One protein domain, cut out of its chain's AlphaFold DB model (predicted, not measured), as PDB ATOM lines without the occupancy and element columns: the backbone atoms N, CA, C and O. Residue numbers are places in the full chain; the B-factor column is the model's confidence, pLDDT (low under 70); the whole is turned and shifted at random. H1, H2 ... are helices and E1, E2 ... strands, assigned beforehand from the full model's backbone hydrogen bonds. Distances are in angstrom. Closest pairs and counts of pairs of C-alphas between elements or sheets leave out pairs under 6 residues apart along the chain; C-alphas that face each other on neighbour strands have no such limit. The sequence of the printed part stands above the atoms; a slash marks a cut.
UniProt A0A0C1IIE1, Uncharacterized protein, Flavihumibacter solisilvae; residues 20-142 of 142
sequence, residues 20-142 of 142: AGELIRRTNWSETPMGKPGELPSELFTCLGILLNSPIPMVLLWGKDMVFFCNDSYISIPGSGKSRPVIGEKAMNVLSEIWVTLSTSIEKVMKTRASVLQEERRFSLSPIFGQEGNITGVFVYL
ATOM      1  N   ALA A  20      44.681  41.641  -0.149       93.88
ATOM      2  CA  ALA A  20      44.494  42.092  -1.530       93.88
ATOM      3  C   ALA A  20      45.359  43.319  -1.862       93.88
ATOM      4  O   ALA A  20      46.066  43.340  -2.869       93.88
ATOM      5  N   GLY A  21      45.342  44.323  -0.981       94.25
ATOM      6  CA  GLY A  21      46.151  45.530  -1.142       94.25
ATOM      7  C   GLY A  21      47.648  45.229  -1.082       94.25
ATOM      8  O   GLY A  21      48.417  45.759  -1.882       94.25
ATOM      9  N   GLU A  22      48.076  44.353  -0.166       92.38
ATOM     10  CA  GLU A  22      49.476  43.929  -0.082       92.38
ATOM     11  C   GLU A  22      49.931  43.221  -1.358       92.38
ATOM     12  O   GLU A  22      51.011  43.519  -1.869       92.38
ATOM     13  N   LEU A  23      49.098  42.335  -1.904       91.94
ATOM     14  CA  LEU A  23      49.408  41.616  -3.130       91.94
ATOM     15  C   LEU A  23      49.579  42.580  -4.312       91.94
ATOM     16  O   LEU A  23      50.598  42.511  -4.987       91.94
ATOM     17  N   ILE A  24      48.670  43.548  -4.489       92.50
ATOM     18  CA  ILE A  24      48.787  44.590  -5.529       92.50
ATOM     19  C   ILE A  24      50.112  45.356  -5.419       92.50
ATOM     20  O   ILE A  24      50.775  45.589  -6.429       92.50
ATOM     21  N   ARG A  25      50.505  45.746  -4.200       90.94
ATOM     22  CA  ARG A  25      51.742  46.508  -3.963       90.94
ATOM     23  C   ARG A  25      53.005  45.684  -4.226       90.94
ATOM     24  O   ARG A  25      54.022  46.257  -4.602       90.94
ATOM     25  N   ARG A  26      52.956  44.367  -4.009       90.12
ATOM     26  CA  ARG A  26      54.097  43.452  -4.198       90.12
ATOM     27  C   ARG A  26      54.201  42.873  -5.610       90.12
ATOM     28  O   ARG A  26      55.251  42.329  -5.943       90.12
ATOM     29  N   THR A  27      53.146  42.953  -6.420       88.75
ATOM     30  CA  THR A  27      53.155  42.449  -7.798       88.75
ATOM     31  C   THR A  27      54.200  43.181  -8.640       88.75
ATOM     32  O   THR A  27      54.214  44.410  -8.703       88.75
ATOM     33  N   ASN A  28      55.049  42.422  -9.343       87.81
ATOM     34  CA  ASN A  28      55.936  42.981 -10.356       87.81
ATOM     35  C   ASN A  28      55.140  43.312 -11.629       87.81
ATOM     36  O   ASN A  28      55.008  42.492 -12.535       87.81
ATOM     37  N   TRP A  29      54.590  44.523 -11.698       87.62
ATOM     38  CA  TRP A  29      53.693  44.937 -12.780       87.62
ATOM     39  C   TRP A  29      54.327  44.885 -14.176       87.62
ATOM     40  O   TRP A  29      53.615  44.625 -15.144       87.62
ATOM     41  N   SER A  30      55.656  45.008 -14.298       85.81
ATOM     42  CA  SER A  30      56.328  44.862 -15.598       85.81
ATOM     43  C   SER A  30      56.253  43.453 -16.190       85.81
ATOM     44  O   SER A  30      56.487  43.295 -17.381       85.81
ATOM     45  N   GLU A  31      55.943  42.442 -15.377       87.12
ATOM     46  CA  GLU A  31      55.740  41.054 -15.818       87.12
ATOM     47  C   GLU A  31      54.258  40.731 -16.077       87.12
ATOM     48  O   GLU A  31      53.918  39.614 -16.455       87.12
ATOM     49  N   THR A  32      53.364  41.709 -15.895       88.06
ATOM     50  CA  THR A  32      51.921  41.549 -16.117       88.06
ATOM     51  C   THR A  32      51.492  42.124 -17.469       88.06
ATOM     52  O   THR A  32      52.167  43.012 -18.003       88.06
ATOM     53  N   PRO A  33      50.315  41.737 -18.001       86.44
ATOM     54  CA  PRO A  33      49.758  42.350 -19.207       86.44
ATOM     55  C   PRO A  33      49.506  43.865 -19.106       86.44
ATOM     56  O   PRO A  33      49.306  44.503 -20.136       86.44
ATOM     57  N   MET A  34      49.497  44.455 -17.901       85.38
ATOM     58  CA  MET A  34      49.330  45.905 -17.737       85.38
ATOM     59  C   MET A  34      50.606  46.717 -17.983       85.38
ATOM     60  O   MET A  34      50.509  47.927 -18.174       85.38
ATOM     61  N   GLY A  35      51.787  46.094 -17.973       78.94
ATOM     62  CA  GLY A  35      53.050  46.821 -18.094       78.94
ATOM     63  C   GLY A  35      53.381  47.682 -16.865       78.94
ATOM     64  O   GLY A  35      52.923  47.432 -15.750       78.94
ATOM     65  N   LYS A  36      54.255  48.681 -17.040       76.00
ATOM     66  CA  LYS A  36      54.838  49.432 -15.914       76.00
ATOM     67  C   LYS A  36      53.826  50.400 -15.267       76.00
ATOM     68  O   LYS A  36      53.106  51.088 -15.986       76.00
ATOM     69  N   PRO A  37      53.840  50.575 -13.926       69.06
ATOM     70  CA  PRO A  37      52.885  51.432 -13.215       69.06
ATOM     71  C   PRO A  37      52.846  52.901 -13.657       69.06
ATOM     72  O   PRO A  37      51.804  53.541 -13.534       69.06
ATOM     73  N   GLY A  38      53.965  53.439 -14.159       65.88
ATOM     74  CA  GLY A  38      54.055  54.831 -14.611       65.88
ATOM     75  C   GLY A  38      53.218  55.154 -15.855       65.88
ATOM     76  O   GLY A  38      53.030  56.325 -16.169       65.88
ATOM     77  N   GLU A  39      52.697  54.134 -16.538       70.81
ATOM     78  CA  GLU A  39      51.848  54.265 -17.728       70.81
ATOM     79  C   GLU A  39      50.364  54.017 -17.415       70.81
ATOM     80  O   GLU A  39      49.515  54.088 -18.302       70.81
ATOM     81  N   LEU A  40      50.026  53.722 -16.153       82.38
ATOM     82  CA  LEU A  40      48.662  53.362 -15.787       82.38
ATOM     83  C   LEU A  40      47.766  54.599 -15.624       82.38
ATOM     84  O   LEU A  40      48.160  55.574 -14.979       82.38
ATOM     85  N   PRO A  41      46.533  54.552 -16.154       85.00
ATOM     86  CA  PRO A  41      45.597  55.670 -16.098       85.00
ATOM     87  C   PRO A  41      45.081  55.922 -14.673       85.00
ATOM     88  O   PRO A  41      44.918  54.996 -13.875       85.00
ATOM     89  N   SER A  42      44.775  57.184 -14.360       85.25
ATOM     90  CA  SER A  42      44.292  57.619 -13.037       85.25
ATOM     91  C   SER A  42      43.009  56.908 -12.577       85.25
ATOM     92  O   SER A  42      42.819  56.645 -11.391       85.25
ATOM     93  N   GLU A  43      42.156  56.539 -13.527       89.50
ATOM     94  CA  GLU A  43      40.886  55.845 -13.357       89.50
ATOM     95  C   GLU A  43      41.079  54.503 -12.655       89.50
ATOM     96  O   GLU A  43      40.303  54.159 -11.767       89.50
ATOM     97  N   LEU A  44      42.153  53.781 -12.994       92.19
ATOM     98  CA  LEU A  44      42.474  52.516 -12.350       92.19
ATOM     99  C   LEU A  44      42.694  52.714 -10.849       92.19
ATOM    100  O   LEU A  44      42.166  51.947 -10.052       92.19
ATOM    101  N   PHE A  45      43.428  53.751 -10.442       90.94
ATOM    102  CA  PHE A  45      43.702  54.013  -9.026       90.94
ATOM    103  C   PHE A  45      42.428  54.330  -8.249       90.94
ATOM    104  O   PHE A  45      42.244  53.819  -7.144       90.94
ATOM    105  N   THR A  46      41.520  55.105  -8.843       92.56
ATOM    106  CA  THR A  46      40.195  55.359  -8.266       92.56
ATOM    107  C   THR A  46      39.414  54.055  -8.104       92.56
ATOM    108  O   THR A  46      38.894  53.776  -7.023       92.56
ATOM    109  N   CYS A  47      39.378  53.213  -9.139       95.94
ATOM    110  CA  CYS A  47      38.701  51.920  -9.088       95.94
ATOM    111  C   CYS A  47      39.321  50.970  -8.056       95.94
ATOM    112  O   CYS A  47      38.587  50.310  -7.326       95.94
ATOM    113  N   LEU A  48      40.649  50.930  -7.936       95.62
ATOM    114  CA  LEU A  48      41.344  50.147  -6.912       95.62
ATOM    115  C   LEU A  48      41.059  50.679  -5.505       95.62
ATOM    116  O   LEU A  48      40.870  49.887  -4.587       95.62
ATOM    117  N   GLY A  49      40.948  51.997  -5.333       94.88
ATOM    118  CA  GLY A  49      40.505  52.602  -4.078       94.88
ATOM    119  C   GLY A  49      39.104  52.135  -3.671       94.88
ATOM    120  O   GLY A  49      38.907  51.736  -2.525       94.88
ATOM    121  N   ILE A  50      38.153  52.116  -4.611       95.81
ATOM    122  CA  ILE A  50      36.793  51.597  -4.383       95.81
ATOM    123  C   ILE A  50      36.837  50.099  -4.057       95.81
ATOM    124  O   ILE A  50      36.269  49.667  -3.057       95.81
ATOM    125  N   LEU A  51      37.550  49.316  -4.873       96.88
ATOM    126  CA  LEU A  51      37.685  47.868  -4.727       96.88
ATOM    127  C   LEU A  51      38.193  47.492  -3.331       96.88
ATOM    128  O   LEU A  51      37.553  46.720  -2.619       96.88
ATOM    129  N   LEU A  52      39.334  48.058  -2.932       96.19
ATOM    130  CA  LEU A  52      40.053  47.682  -1.716       96.19
ATOM    131  C   LEU A  52      39.377  48.135  -0.418       96.19
ATOM    132  O   LEU A  52      39.702  47.600   0.638       96.19
ATOM    133  N   ASN A  53      38.471  49.114  -0.482       95.00
ATOM    134  CA  ASN A  53      37.753  49.624   0.687       95.00
ATOM    135  C   ASN A  53      36.287  49.163   0.743       95.00
ATOM    136  O   ASN A  53      35.583  49.489   1.697       95.00
ATOM    137  N   SER A  54      35.816  48.409  -0.252       95.06
ATOM    138  CA  SER A  54      34.462  47.861  -0.237       95.06
ATOM    139  C   SER A  54      34.350  46.668   0.721       95.06
ATOM    140  O   SER A  54      35.184  45.761   0.648       95.06
ATOM    141  N   PRO A  55      33.307  46.610   1.576       93.69
ATOM    142  CA  PRO A  55      33.039  45.446   2.417       93.69
ATOM    143  C   PRO A  55      32.369  44.296   1.646       93.69
ATOM    144  O   PRO A  55      32.323  43.174   2.148       93.69
ATOM    145  N   ILE A  56      31.858  44.548   0.438       93.50
ATOM    146  CA  ILE A  56      31.177  43.551  -0.398       93.50
ATOM    147  C   ILE A  56      32.220  42.827  -1.263       93.50
ATOM    148  O   ILE A  56      33.147  43.483  -1.742       93.50
ATOM    149  N   PRO A  57      32.117  41.503  -1.483       94.25
ATOM    150  CA  PRO A  57      33.007  40.784  -2.388       94.25
ATOM    151  C   PRO A  57      33.007  41.366  -3.804       94.25
ATOM    152  O   PRO A  57      31.973  41.452  -4.467       94.25
ATOM    153  N   MET A  58      34.190  41.765  -4.271       95.50
ATOM    154  CA  MET A  58      34.345  42.455  -5.547       95.50
ATOM    155  C   MET A  58      35.565  41.982  -6.328       95.50
ATOM    156  O   MET A  58      36.633  41.716  -5.771       95.50
ATOM    157  N   VAL A  59      35.395  41.966  -7.648       95.69
ATOM    158  CA  VAL A  59      36.435  41.770  -8.655       95.69
ATOM    159  C   VAL A  59      36.438  42.974  -9.595       95.69
ATOM    160  O   VAL A  59      35.390  43.495  -9.971       95.69
ATOM    161  N   LEU A  60      37.624  43.410  -9.999       97.44
ATOM    162  CA  LEU A  60      37.824  44.388 -11.059       97.44
ATOM    163  C   LEU A  60      38.575  43.711 -12.206       97.44
ATOM    164  O   LEU A  60      39.619  43.095 -11.996       97.44
ATOM    165  N   LEU A  61      38.033  43.843 -13.413       97.12
ATOM    166  CA  LEU A  61      38.636  43.382 -14.656       97.12
ATOM    167  C   LEU A  61      39.072  44.601 -15.460       97.12
ATOM    168  O   LEU A  61      38.230  45.416 -15.838       97.12
ATOM    169  N   TRP A  62      40.373  44.753 -15.692       96.31
ATOM    170  CA  TRP A  62      40.926  45.980 -16.264       96.31
ATOM    171  C   TRP A  62      41.542  45.789 -17.652       96.31
ATOM    172  O   TRP A  62      42.311  44.857 -17.890       96.31
ATOM    173  N   GLY A  63      41.261  46.735 -18.547       93.94
ATOM    174  CA  GLY A  63      41.863  46.829 -19.870       93.94
ATOM    175  C   GLY A  63      41.450  45.718 -20.838       93.94
ATOM    176  O   GLY A  63      40.596  44.878 -20.560       93.94
ATOM    177  N   LYS A  64      42.096  45.712 -22.011       91.25
ATOM    178  CA  LYS A  64      41.817  44.760 -23.102       91.25
ATOM    179  C   LYS A  64      42.052  43.296 -22.711       91.25
ATOM    180  O   LYS A  64      41.362  42.413 -23.203       91.25
ATOM    181  N   ASP A  65      43.023  43.054 -21.832       93.00
ATOM    182  CA  ASP A  65      43.418  41.716 -21.386       93.00
ATOM    183  C   ASP A  65      42.617  41.240 -20.162       93.00
ATOM    184  O   ASP A  65      42.869  40.142 -19.663       93.00
ATOM    185  N   MET A  66      41.651  42.042 -19.689       95.81
ATOM    186  CA  MET A  66      40.819  41.759 -18.514       95.81
ATOM    187  C   MET A  66      41.675  41.341 -17.318       95.81
ATOM    188  O   MET A  66      41.505  40.261 -16.748       95.81
ATOM    189  N   VAL A  67      42.647  42.184 -16.970       95.62
ATOM    190  CA  VAL A  67      43.558  41.929 -15.856       95.62
ATOM    191  C   VAL A  67      42.767  41.889 -14.557       95.62
ATOM    192  O   VAL A  67      41.969  42.783 -14.280       95.62
ATOM    193  N   PHE A  68      42.975  40.827 -13.788       95.62
ATOM    194  CA  PHE A  68      42.185  40.504 -12.615       95.62
ATOM    195  C   PHE A  68      42.716  41.190 -11.353       95.62
ATOM    196  O   PHE A  68      43.895  41.078 -10.998       95.62
ATOM    197  N   PHE A  69      41.793  41.830 -10.640       95.56
ATOM    198  CA  PHE A  69      41.961  42.354  -9.293       95.56
ATOM    199  C   PHE A  69      40.780  41.916  -8.425       95.56
ATOM    200  O   PHE A  69      39.664  41.789  -8.920       95.56
ATOM    201  N   CYS A  70      40.985  41.746  -7.124       95.38
ATOM    202  CA  CYS A  70      39.907  41.468  -6.178       95.38
ATOM    203  C   CYS A  70      40.172  42.127  -4.821       95.38
ATOM    204  O   CYS A  70      41.274  42.623  -4.580       95.38
ATOM    205  N   ASN A  71      39.161  42.154  -3.951       95.62
ATOM    206  CA  ASN A  71      39.288  42.630  -2.574       95.62
ATOM    207  C   ASN A  71      39.317  41.485  -1.550       95.62
ATOM    208  O   ASN A  71      39.091  40.319  -1.872       95.62
ATOM    209  N   ASP A  72      39.594  41.817  -0.288       94.56
ATOM    210  CA  ASP A  72      39.688  40.830   0.793       94.56
ATOM    211  C   ASP A  72      38.364  40.089   1.053       94.56
ATOM    212  O   ASP A  72      38.380  38.895   1.370       94.56
ATOM    213  N   SER A  73      37.221  40.759   0.862       93.75
ATOM    214  CA  SER A  73      35.901  40.125   0.962       93.75
ATOM    215  C   SER A  73      35.707  39.041  -0.100       93.75
ATOM    216  O   SER A  73      35.170  37.983   0.212       93.75
ATOM    217  N   TYR A  74      36.201  39.251  -1.325       93.12
ATOM    218  CA  TYR A  74      36.217  38.219  -2.364       93.12
ATOM    219  C   TYR A  74      37.141  37.059  -1.998       93.12
ATOM    220  O   TYR A  74      36.709  35.914  -2.041       93.12
ATOM    221  N   ILE A  75      38.376  37.347  -1.568       91.19
ATOM    222  CA  ILE A  75      39.361  36.321  -1.166       91.19
ATOM    223  C   ILE A  75      38.813  35.407  -0.055       91.19
ATOM    224  O   ILE A  75      39.205  34.247   0.053       91.19
ATOM    225  N   SER A  76      37.916  35.925   0.782       90.00
ATOM    226  CA  SER A  76      37.331  35.189   1.904       90.00
ATOM    227  C   SER A  76      36.221  34.210   1.493       90.00
ATOM    228  O   SER A  76      35.800  33.404   2.321       90.00
ATOM    229  N   ILE A  77      35.745  34.248   0.242       88.25
ATOM    230  CA  ILE A  77      34.721  33.322  -0.253       88.25
ATOM    231  C   ILE A  77      35.342  31.929  -0.457       88.25
ATOM    232  O   ILE A  77      36.289  31.791  -1.238       88.25
ATOM    233  N   PRO A  78      34.803  30.869   0.173       83.12
ATOM    234  CA  PRO A  78      35.263  29.504  -0.065       83.12
ATOM    235  C   PRO A  78      35.120  29.110  -1.540       83.12
ATOM    236  O   PRO A  78      34.058  29.280  -2.130       83.12
ATOM    237  N   GLY A  79      36.189  28.579  -2.137       75.00
ATOM    238  CA  GLY A  79      36.190  28.178  -3.550       75.00
ATOM    239  C   GLY A  79      36.241  29.342  -4.547       75.00
ATOM    240  O   GLY A  79      36.059  29.122  -5.742       75.00
ATOM    241  N   SER A  80      36.493  30.576  -4.098       69.69
ATOM    242  CA  SER A  80      36.717  31.701  -5.010       69.69
ATOM    243  C   SER A  80      38.075  31.580  -5.717       69.69
ATOM    244  O   SER A  80      39.129  31.931  -5.191       69.69
ATOM    245  N   GLY A  81      38.059  31.059  -6.945       64.38
ATOM    246  CA  GLY A  81      39.248  30.970  -7.793       64.38
ATOM    247  C   GLY A  81      40.331  30.032  -7.242       64.38
ATOM    248  O   GLY A  81      40.055  28.942  -6.748       64.38
ATOM    249  N   LYS A  82      41.601  30.433  -7.380       62.97
ATOM    250  CA  LYS A  82      42.761  29.608  -7.001       62.97
ATOM    251  C   LYS A  82      42.992  29.604  -5.486       62.97
ATOM    252  O   LYS A  82      42.775  30.603  -4.810       62.97
ATOM    253  N   SER A  83      43.584  28.519  -4.974       61.41
ATOM    254  CA  SER A  83      43.987  28.367  -3.559       61.41
ATOM    255  C   SER A  83      44.938  29.458  -3.038       61.41
ATOM    256  O   SER A  83      45.095  29.620  -1.828       61.41
ATOM    257  N   ARG A  84      45.566  30.223  -3.941       68.94
ATOM    258  CA  ARG A  84      46.240  31.490  -3.653       68.94
ATOM    259  C   ARG A  84      45.649  32.584  -4.543       68.94
ATOM    260  O   ARG A  84      45.575  32.358  -5.753       68.94
ATOM    261  N   PRO A  85      45.275  33.754  -3.993       71.62
ATOM    262  CA  PRO A  85      44.806  34.866  -4.806       71.62
ATOM    263  C   PRO A  85      45.909  35.290  -5.778       71.62
ATOM    264  O   PRO A  85      47.068  35.443  -5.387       71.62
ATOM    265  N   VAL A  86      45.546  35.447  -7.049       84.94
ATOM    266  CA  VAL A  86      46.443  35.892  -8.120       84.94
ATOM    267  C   VAL A  86      45.933  37.240  -8.600       84.94
ATOM    268  O   VAL A  86      44.781  37.335  -9.001       84.94
ATOM    269  N   ILE A  87      46.773  38.269  -8.547       91.69
ATOM    270  CA  ILE A  87      46.473  39.635  -8.993       91.69
ATOM    271  C   ILE A  87      47.394  39.970 -10.160       91.69
ATOM    272  O   ILE A  87      48.559  39.578 -10.151       91.69
ATOM    273  N   GLY A  88      46.890  40.725 -11.134       91.50
ATOM    274  CA  GLY A  88      47.694  41.158 -12.278       91.50
ATOM    275  C   GLY A  88      47.769  40.132 -13.411       91.50
ATOM    276  O   GLY A  88      48.408  40.386 -14.423       91.50
ATOM    277  N   GLU A  89      47.079  39.002 -13.283       93.25
ATOM    278  CA  GLU A  89      46.985  37.969 -14.316       93.25
ATOM    279  C   GLU A  89      45.710  38.142 -15.156       93.25
ATOM    280  O   GLU A  89      44.754  38.795 -14.726       93.25
ATOM    281  N   LYS A  90      45.656  37.544 -16.352       94.81
ATOM    282  CA  LYS A  90      44.436  37.555 -17.173       94.81
ATOM    283  C   LYS A  90      43.300  36.828 -16.456       94.81
ATOM    284  O   LYS A  90      43.469  35.693 -16.008       94.81
ATOM    285  N   ALA A  91      42.108  37.424 -16.418       94.25
ATOM    286  CA  ALA A  91      40.961  36.830 -15.730       94.25
ATOM    287  C   ALA A  91      40.583  35.438 -16.249       94.25
ATOM    288  O   ALA A  91      40.210  34.589 -15.446       94.25
ATOM    289  N   MET A  92      40.775  35.154 -17.541       94.25
ATOM    290  CA  MET A  92      40.576  33.810 -18.106       94.25
ATOM    291  C   MET A  92      41.430  32.722 -17.432       94.25
ATOM    292  O   MET A  92      41.008  31.572 -17.360       94.25
ATOM    293  N   ASN A  93      42.605  33.082 -16.905       92.31
ATOM    294  CA  ASN A  93      43.530  32.159 -16.245       92.31
ATOM    295  C   ASN A  93      43.245  32.017 -14.742       92.31
ATOM    296  O   ASN A  93      43.671  31.040 -14.120       92.31
ATOM    297  N   VAL A  94      42.587  33.012 -14.138       91.81
ATOM    298  CA  VAL A  94      42.258  33.049 -12.703       91.81
ATOM    299  C   VAL A  94      40.867  32.474 -12.441       91.81
ATOM    300  O   VAL A  94      40.681  31.723 -11.490       91.81
ATOM    301  N   LEU A  95      39.910  32.799 -13.309       90.56
ATOM    302  CA  LEU A  95      38.496  32.443 -13.219       90.56
ATOM    303  C   LEU A  95      38.117  31.367 -14.246       90.56
ATOM    304  O   LEU A  95      36.989  31.356 -14.734       90.56
ATOM    305  N   SER A  96      39.053  30.483 -14.602       90.56
ATOM    306  CA  SER A  96      38.914  29.528 -15.711       90.56
ATOM    307  C   SER A  96      37.645  28.676 -15.637       90.56
ATOM    308  O   SER A  96      37.023  28.417 -16.662       90.56
ATOM    309  N   GLU A  97      37.220  28.293 -14.432       88.38
ATOM    310  CA  GLU A  97      36.022  27.471 -14.207       88.38
ATOM    311  C   GLU A  97      34.717  28.188 -14.576       88.38
ATOM    312  O   GLU A  97      33.778  27.568 -15.071       88.38
ATOM    313  N   ILE A  98      34.652  29.504 -14.360       88.31
ATOM    314  CA  ILE A  98      33.453  30.315 -14.625       88.31
ATOM    315  C   ILE A  98      33.612  31.211 -15.857       88.31
ATOM    316  O   ILE A  98      32.681  31.943 -16.203       88.31
ATOM    317  N   TRP A  99      34.773  31.161 -16.520       91.94
ATOM    318  CA  TRP A  99      35.165  32.119 -17.547       91.94
ATOM    319  C   TRP A  99      34.169  32.178 -18.698       91.94
ATOM    320  O   TRP A  99      33.780  33.270 -19.072       91.94
ATOM    321  N   VAL A 100      33.687  31.038 -19.198       90.75
ATOM    322  CA  VAL A 100      32.735  30.990 -20.326       90.75
ATOM    323  C   VAL A 100      31.451  31.777 -20.026       90.75
ATOM    324  O   VAL A 100      30.944  32.535 -20.855       90.75
ATOM    325  N   THR A 101      30.914  31.633 -18.813       89.75
ATOM    326  CA  THR A 101      29.716  32.373 -18.393       89.75
ATOM    327  C   THR A 101      30.025  33.850 -18.151       89.75
ATOM    328  O   THR A 101      29.247  34.733 -18.529       89.75
ATOM    329  N   LEU A 102      31.168  34.131 -17.523       93.00
ATOM    330  CA  LEU A 102      31.581  35.493 -17.217       93.00
ATOM    331  C   LEU A 102      31.882  36.287 -18.496       93.00
ATOM    332  O   LEU A 102      31.392  37.405 -18.633       93.00
ATOM    333  N   SER A 103      32.600  35.700 -19.455       94.69
ATOM    334  CA  SER A 103      32.973  36.318 -20.730       94.69
ATOM    335  C   SER A 103      31.748  36.698 -21.551       94.69
ATOM    336  O   SER A 103      31.688  37.812 -22.050       94.69
ATOM    337  N   THR A 104      30.715  35.853 -21.577       95.06
ATOM    338  CA  THR A 104      29.439  36.170 -22.242       95.06
ATOM    339  C   THR A 104      28.773  37.408 -21.626       95.06
ATOM    340  O   THR A 104      28.206  38.255 -22.320       95.06
ATOM    341  N   SER A 105      28.858  37.553 -20.300       95.62
ATOM    342  CA  SER A 105      28.301  38.715 -19.600       95.62
ATOM    343  C   SER A 105      29.141  39.972 -19.833       95.62
ATOM    344  O   SER A 105      28.579  41.046 -20.042       95.62
ATOM    345  N   ILE A 106      30.472  39.837 -19.855       96.69
ATOM    346  CA  ILE A 106      31.402  40.912 -20.223       96.69
ATOM    347  C   ILE A 106      31.108  41.375 -21.651       96.69
ATOM    348  O   ILE A 106      30.911  42.563 -21.866       96.69
ATOM    349  N   GLU A 107      30.995  40.466 -22.619       96.69
ATOM    350  CA  GLU A 107      30.662  40.791 -24.011       96.69
ATOM    351  C   GLU A 107      29.352  41.575 -24.114       96.69
ATOM    352  O   GLU A 107      29.273  42.564 -24.847       96.69
ATOM    353  N   LYS A 108      28.336  41.190 -23.330       97.00
ATOM    354  CA  LYS A 108      27.079  41.934 -23.250       97.00
ATOM    355  C   LYS A 108      27.303  43.349 -22.713       97.00
ATOM    356  O   LYS A 108      26.848  44.279 -23.368       97.00
ATOM    357  N   VAL A 109      28.038  43.525 -21.609       97.94
ATOM    358  CA  VAL A 109      28.412  44.854 -21.076       97.94
ATOM    359  C   VAL A 109      29.148  45.684 -22.127       97.94
ATOM    360  O   VAL A 109      28.811  46.848 -22.336       97.94
ATOM    361  N   MET A 110      30.119  45.094 -22.825       97.19
ATOM    362  CA  MET A 110      30.912  45.784 -23.845       97.19
ATOM    363  C   MET A 110      30.047  46.234 -25.028       97.19
ATOM    364  O   MET A 110      30.200  47.353 -25.515       97.19
ATOM    365  N   LYS A 111      29.107  45.386 -25.467       97.62
ATOM    366  CA  LYS A 111      28.208  45.665 -26.593       97.62
ATOM    367  C   LYS A 111      27.121  46.679 -26.243       97.62
ATOM    368  O   LYS A 111      26.847  47.575 -27.035       97.62
ATOM    369  N   THR A 112      26.463  46.519 -25.095       97.81
ATOM    370  CA  THR A 112      25.330  47.370 -24.693       97.81
ATOM    371  C   THR A 112      25.772  48.642 -23.992       97.81
ATOM    372  O   THR A 112      24.981  49.577 -23.890       97.81
ATOM    373  N   ARG A 113      27.016  48.677 -23.498       97.56
ATOM    374  CA  ARG A 113      27.554  49.759 -22.671       97.56
ATOM    375  C   ARG A 113      26.695  50.009 -21.427       97.56
ATOM    376  O   ARG A 113      26.565  51.140 -20.970       97.56
ATOM    377  N   ALA A 114      26.103  48.949 -20.884       97.50
ATOM    378  CA  ALA A 114      25.221  48.998 -19.727       97.50
ATOM    379  C   ALA A 114      25.539  47.862 -18.754       97.50
ATOM    380  O   ALA A 114      26.086  46.829 -19.145       97.50
ATOM    381  N   SER A 115      25.171  48.053 -17.487       97.50
ATOM    382  CA  SER A 115      25.313  47.014 -16.471       97.50
ATOM    383  C   SER A 115      24.481  45.777 -16.813       97.50
ATOM    384  O   SER A 115      23.389  45.873 -17.377       97.50
ATOM    385  N   VAL A 116      24.994  44.610 -16.438       96.81
ATOM    386  CA  VAL A 116      24.327  43.318 -16.619       96.81
ATOM    387  C   VAL A 116      24.172  42.659 -15.259       96.81
ATOM    388  O   VAL A 116      25.160  42.448 -14.561       96.81
ATOM    389  N   LEU A 117      22.939  42.312 -14.899       93.94
ATOM    390  CA  LEU A 117      22.634  41.476 -13.743       93.94
ATOM    391  C   LEU A 117      22.476  40.023 -14.203       93.94
ATOM    392  O   LEU A 117      21.711  39.744 -15.125       93.94
ATOM    393  N   GLN A 118      23.204  39.107 -13.568       89.38
ATOM    394  CA  GLN A 118      23.030  37.662 -13.707       89.38
ATOM    395  C   GLN A 118      22.222  37.155 -12.514       89.38
ATOM    396  O   GLN A 118      22.791  36.791 -11.488       89.38
ATOM    397  N   GLU A 119      20.894  37.162 -12.636       84.31
ATOM    398  CA  GLU A 119      19.979  36.868 -11.520       84.31
ATOM    399  C   GLU A 119      20.188  35.464 -10.938       84.31
ATOM    400  O   GLU A 119      20.282  35.307  -9.722       84.31
ATOM    401  N   GLU A 120      20.356  34.454 -11.797       83.12
ATOM    402  CA  GLU A 120      20.550  33.058 -11.377       83.12
ATOM    403  C   GLU A 120      21.832  32.856 -10.563       83.12
ATOM    404  O   GLU A 120      21.879  32.039  -9.646       83.12
ATOM    405  N   ARG A 121      22.880  33.615 -10.895       77.25
ATOM    406  CA  ARG A 121      24.200  33.511 -10.259       77.25
ATOM    407  C   ARG A 121      24.481  34.613  -9.245       77.25
ATOM    408  O   ARG A 121      25.540  34.595  -8.627       77.25
ATOM    409  N   ARG A 122      23.534  35.541  -9.074       85.19
ATOM    410  CA  ARG A 122      23.569  36.665  -8.131       85.19
ATOM    411  C   ARG A 122      24.836  37.510  -8.227       85.19
ATOM    412  O   ARG A 122      25.375  37.917  -7.215       85.19
ATOM    413  N   PHE A 123      25.299  37.799  -9.439       89.12
ATOM    414  CA  PHE A 123      26.359  38.787  -9.630       89.12
ATOM    415  C   PHE A 123      25.968  39.828 -10.659       89.12
ATOM    416  O   PHE A 123      25.189  39.566 -11.578       89.12
ATOM    417  N   SER A 124      26.522  41.024 -10.508       94.44
ATOM    418  CA  SER A 124      26.340  42.110 -11.462       94.44
ATOM    419  C   SER A 124      27.675  42.548 -12.035       94.44
ATOM    420  O   SER A 124      28.705  42.487 -11.365       94.44
ATOM    421  N   LEU A 125      27.648  42.970 -13.296       97.50
ATOM    422  CA  LEU A 125      28.775  43.578 -13.976       97.50
ATOM    423  C   LEU A 125      28.431  45.021 -14.310       97.50
ATOM    424  O   LEU A 125      27.370  45.275 -14.883       97.50
ATOM    425  N   SER A 126      29.335  45.949 -14.018       98.00
ATOM    426  CA  SER A 126      29.172  47.360 -14.377       98.00
ATOM    427  C   SER A 126      30.361  47.864 -15.184       98.00
ATOM    428  O   SER A 126      31.503  47.662 -14.757       98.00
ATOM    429  N   PRO A 127      30.120  48.526 -16.332       98.06
ATOM    430  CA  PRO A 127      31.191  49.118 -17.116       98.06
ATOM    431  C   PRO A 127      31.824  50.288 -16.363       98.06
ATOM    432  O   PRO A 127      31.136  51.089 -15.729       98.06
ATOM    433  N   ILE A 128      33.137  50.411 -16.496       97.44
ATOM    434  CA  ILE A 128      33.898  51.592 -16.101       97.44
ATOM    435  C   ILE A 128      34.216  52.347 -17.384       97.44
ATOM    436  O   ILE A 128      34.842  51.795 -18.289       97.44
ATOM    437  N   PHE A 129      33.770  53.596 -17.468       95.44
ATOM    438  CA  PHE A 129      34.048  54.458 -18.611       95.44
ATOM    439  C   PHE A 129      35.291  55.306 -18.348       95.44
ATOM    440  O   PHE A 129      35.414  55.921 -17.289       95.44
ATOM    441  N   GLY A 130      36.201  55.335 -19.318       91.56
ATOM    442  CA  GLY A 130      37.305  56.291 -19.364       91.56
ATOM    443  C   GLY A 130      36.854  57.663 -19.870       91.56
ATOM    444  O   GLY A 130      35.706  57.840 -20.285       91.56
ATOM    445  N   GLN A 131      37.779  58.628 -19.882       87.12
ATOM    446  CA  GLN A 131      37.505  60.013 -20.310       87.12
ATOM    447  C   GLN A 131      36.957  60.120 -21.738       87.12
ATOM    448  O   GLN A 131      36.140  60.988 -22.024       87.12
ATOM    449  N   GLU A 132      37.373  59.225 -22.635       90.12
ATOM    450  CA  GLU A 132      36.932  59.212 -24.036       90.12
ATOM    451  C   GLU A 132      35.605  58.456 -24.231       90.12
ATOM    452  O   GLU A 132      35.166  58.205 -25.352       90.12
ATOM    453  N   GLY A 133      34.957  58.039 -23.139       91.44
ATOM    454  CA  GLY A 133      33.730  57.249 -23.174       91.44
ATOM    455  C   GLY A 133      33.946  55.794 -23.600       91.44
ATOM    456  O   GLY A 133      32.979  55.038 -23.719       91.44
ATOM    457  N   ASN A 134      35.179  55.342 -23.813       93.75
ATOM    458  CA  ASN A 134      35.490  53.927 -23.980       93.75
ATOM    459  C   ASN A 134      35.327  53.175 -22.647       93.75
ATOM    460  O   ASN A 134      35.505  53.747 -21.574       93.75
ATOM    461  N   ILE A 135      34.991  51.885 -22.704       96.38
ATOM    462  CA  ILE A 135      34.989  51.042 -21.502       96.38
ATOM    463  C   ILE A 135      36.436  50.636 -21.221       96.38
ATOM    464  O   ILE A 135      37.077  50.008 -22.064       96.38
ATOM    465  N   THR A 136      36.952  51.016 -20.057       95.38
ATOM    466  CA  THR A 136      38.335  50.752 -19.624       95.38
ATOM    467  C   THR A 136      38.437  49.562 -18.681       95.38
ATOM    468  O   THR A 136      39.509  48.977 -18.535       95.38
ATOM    469  N   GLY A 137      37.319  49.160 -18.083       97.00
ATOM    470  CA  GLY A 137      37.236  47.986 -17.234       97.00
ATOM    471  C   GLY A 137      35.799  47.635 -16.886       97.00
ATOM    472  O   GLY A 137      34.849  48.308 -17.290       97.00
ATOM    473  N   VAL A 138      35.648  46.564 -16.121       98.12
ATOM    474  CA  VAL A 138      34.364  46.071 -15.636       98.12
ATOM    475  C   VAL A 138      34.522  45.703 -14.171       98.12
ATOM    476  O   VAL A 138      35.388  44.902 -13.813       98.12
ATOM    477  N   PHE A 139      33.679  46.270 -13.317       97.88
ATOM    478  CA  PHE A 139      33.514  45.744 -11.971       97.88
ATOM    479  C   PHE A 139      32.554  44.565 -11.988       97.88
ATOM    480  O   PHE A 139      31.541  44.605 -12.683       97.88
ATOM    481  N   VAL A 140      32.860  43.557 -11.181       96.31
ATOM    482  CA  VAL A 140      32.001  42.413 -10.902       96.31
ATOM    483  C   VAL A 140      31.784  42.354  -9.395       96.31
ATOM    484  O   VAL A 140      32.748  42.294  -8.631       96.31
ATOM    485  N   TYR A 141      30.530  42.377  -8.968       89.62
ATOM    486  CA  TYR A 141      30.142  42.353  -7.556       89.62
ATOM    487  C   TYR A 141      29.211  41.162  -7.328       89.62
ATOM    488  O   TYR A 141      28.329  40.915  -8.162       89.62
ATOM    489  N   LEU A 142      29.448  40.432  -6.236       80.88
ATOM    490  CA  LEU A 142      28.696  39.247  -5.799       80.88
ATOM    491  C   LEU A 142      27.679  39.601  -4.707       80.88
ATOM    492  O   LEU A 142      27.914  40.602  -3.993       80.88
TER     493      LEU A 142
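This is residues 20 to 142 of the 142 residues of an uncharacterized protein of Flavihumibacter solisilvae (UniProt A0A0C1IIE1). A twisted sheet of five strands makes the middle of three layers, with the long helix H5 slanting over one face and H2 running along the strands over the other. Near the E2 edge, the short helix H4 sits on the same face as H5, while H1 and H3 only graze the sheet; at the other edge is the hairpin of E3 and E4. The printed part has 123 residues with five named helices and five named strands, in the order H1 H2 E1 E2 H3 H4 H5 E3 E4 E5, and its class is mixed, helices and strands. The sheet runs E2 E1 E5 E4 E3, antiparallel throughout. The whole is compact and rounded, with a radius of gyration of the C-alphas of 13.6 A and spans of 38 by 37 by 25 A.

Begin at H1, residues 20 to 26, which only grazes the sheet with its residues 20 to 24. It is close to but not clearly touching H2, residues 42 to 53; their closest C-alphas, Gly 21 and Leu 52, are 6.5 A apart, and the two run opposite ways at a steep tilt of 48 degrees. H2 is on the sheet at a height of 9.0 A, over E1, residues 58 to 62, and E5, residues 135 to 141. It runs along the strands, at 13 degrees to E1 on the local plane, and its closest C-alphas to E1 are Leu 51 and Met 58, 6.4 A apart. Next, E1 and E2, residues 67 to 70, form a hairpin at 161 degrees; look for N 60 and O 69, 2.8 A apart and within hydrogen-bond range. H3, residues 72 to 75, only grazes the sheet. H4, residues 91 to 94, is on the sheet at a height of 7.5 A but over none of its strands, only just, as 2 of its 4 C-alphas fall on E2; its closest C-alphas to E2 are Ala 91 and Phe 68, 5.0 A apart. H5, residues 99 to 112, is on the same face as H4 and on the opposite face from H2, at a height of 8.3 A. It lies over E4, residues 123 to 129, and only just over E5, on which 3 of its C-alphas fall. It runs slantwise to the strands, at 45 degrees to E4 on the local plane, and its closest C-alphas to E4 are Val 109 and Pro 127, 6.4 A apart. E3, residues 116 to 118, opens a meander, E3 E4 E5, each strand the antiparallel neighbour of the one before. In the hairpin of E3 and E4, N 118 and O 123 are 2.8 A apart; in that of E4 and E5, N 128 and O 137 are 2.8 A apart. E5 and E1 are antiparallel at 163 degrees, with N 61 and O 138 2.9 A apart. In H1, H2 and H5 every O i to N i+4 pair is within hydrogen-bond range; H3 and H4 are too short for such a pair, and each has its one O i to N i+3 pair within range.

Find C-alpha 20 at (44.494, 42.092, -1.530), where H1 begins; it spans 10.1 A to C-alpha 26. H2 spans 17.2 A, E1 13.1 A and E2 10.4 A, while H3 and H4 have four residues each. Find C-alpha 99 at (35.165, 32.119, -17.547); from there H5 runs 19.5 A to C-alpha 112. E3 has three residues, E4 spans 19.6 A, and E5 spans 17.1 A, ending at C-alpha 141, (30.142, 42.353, -7.556).

The two C-alphas farthest apart, those of Gly 38 and Glu 120, are 40.1 A apart. The printed part has no cut. Its long links are H1 to H2 and H3 to H4, 15 residues each; the others are tight. The mean pLDDT of the printed part is 90.3, and you will find values under 70 at residues 37 to 38 and 80 to 84.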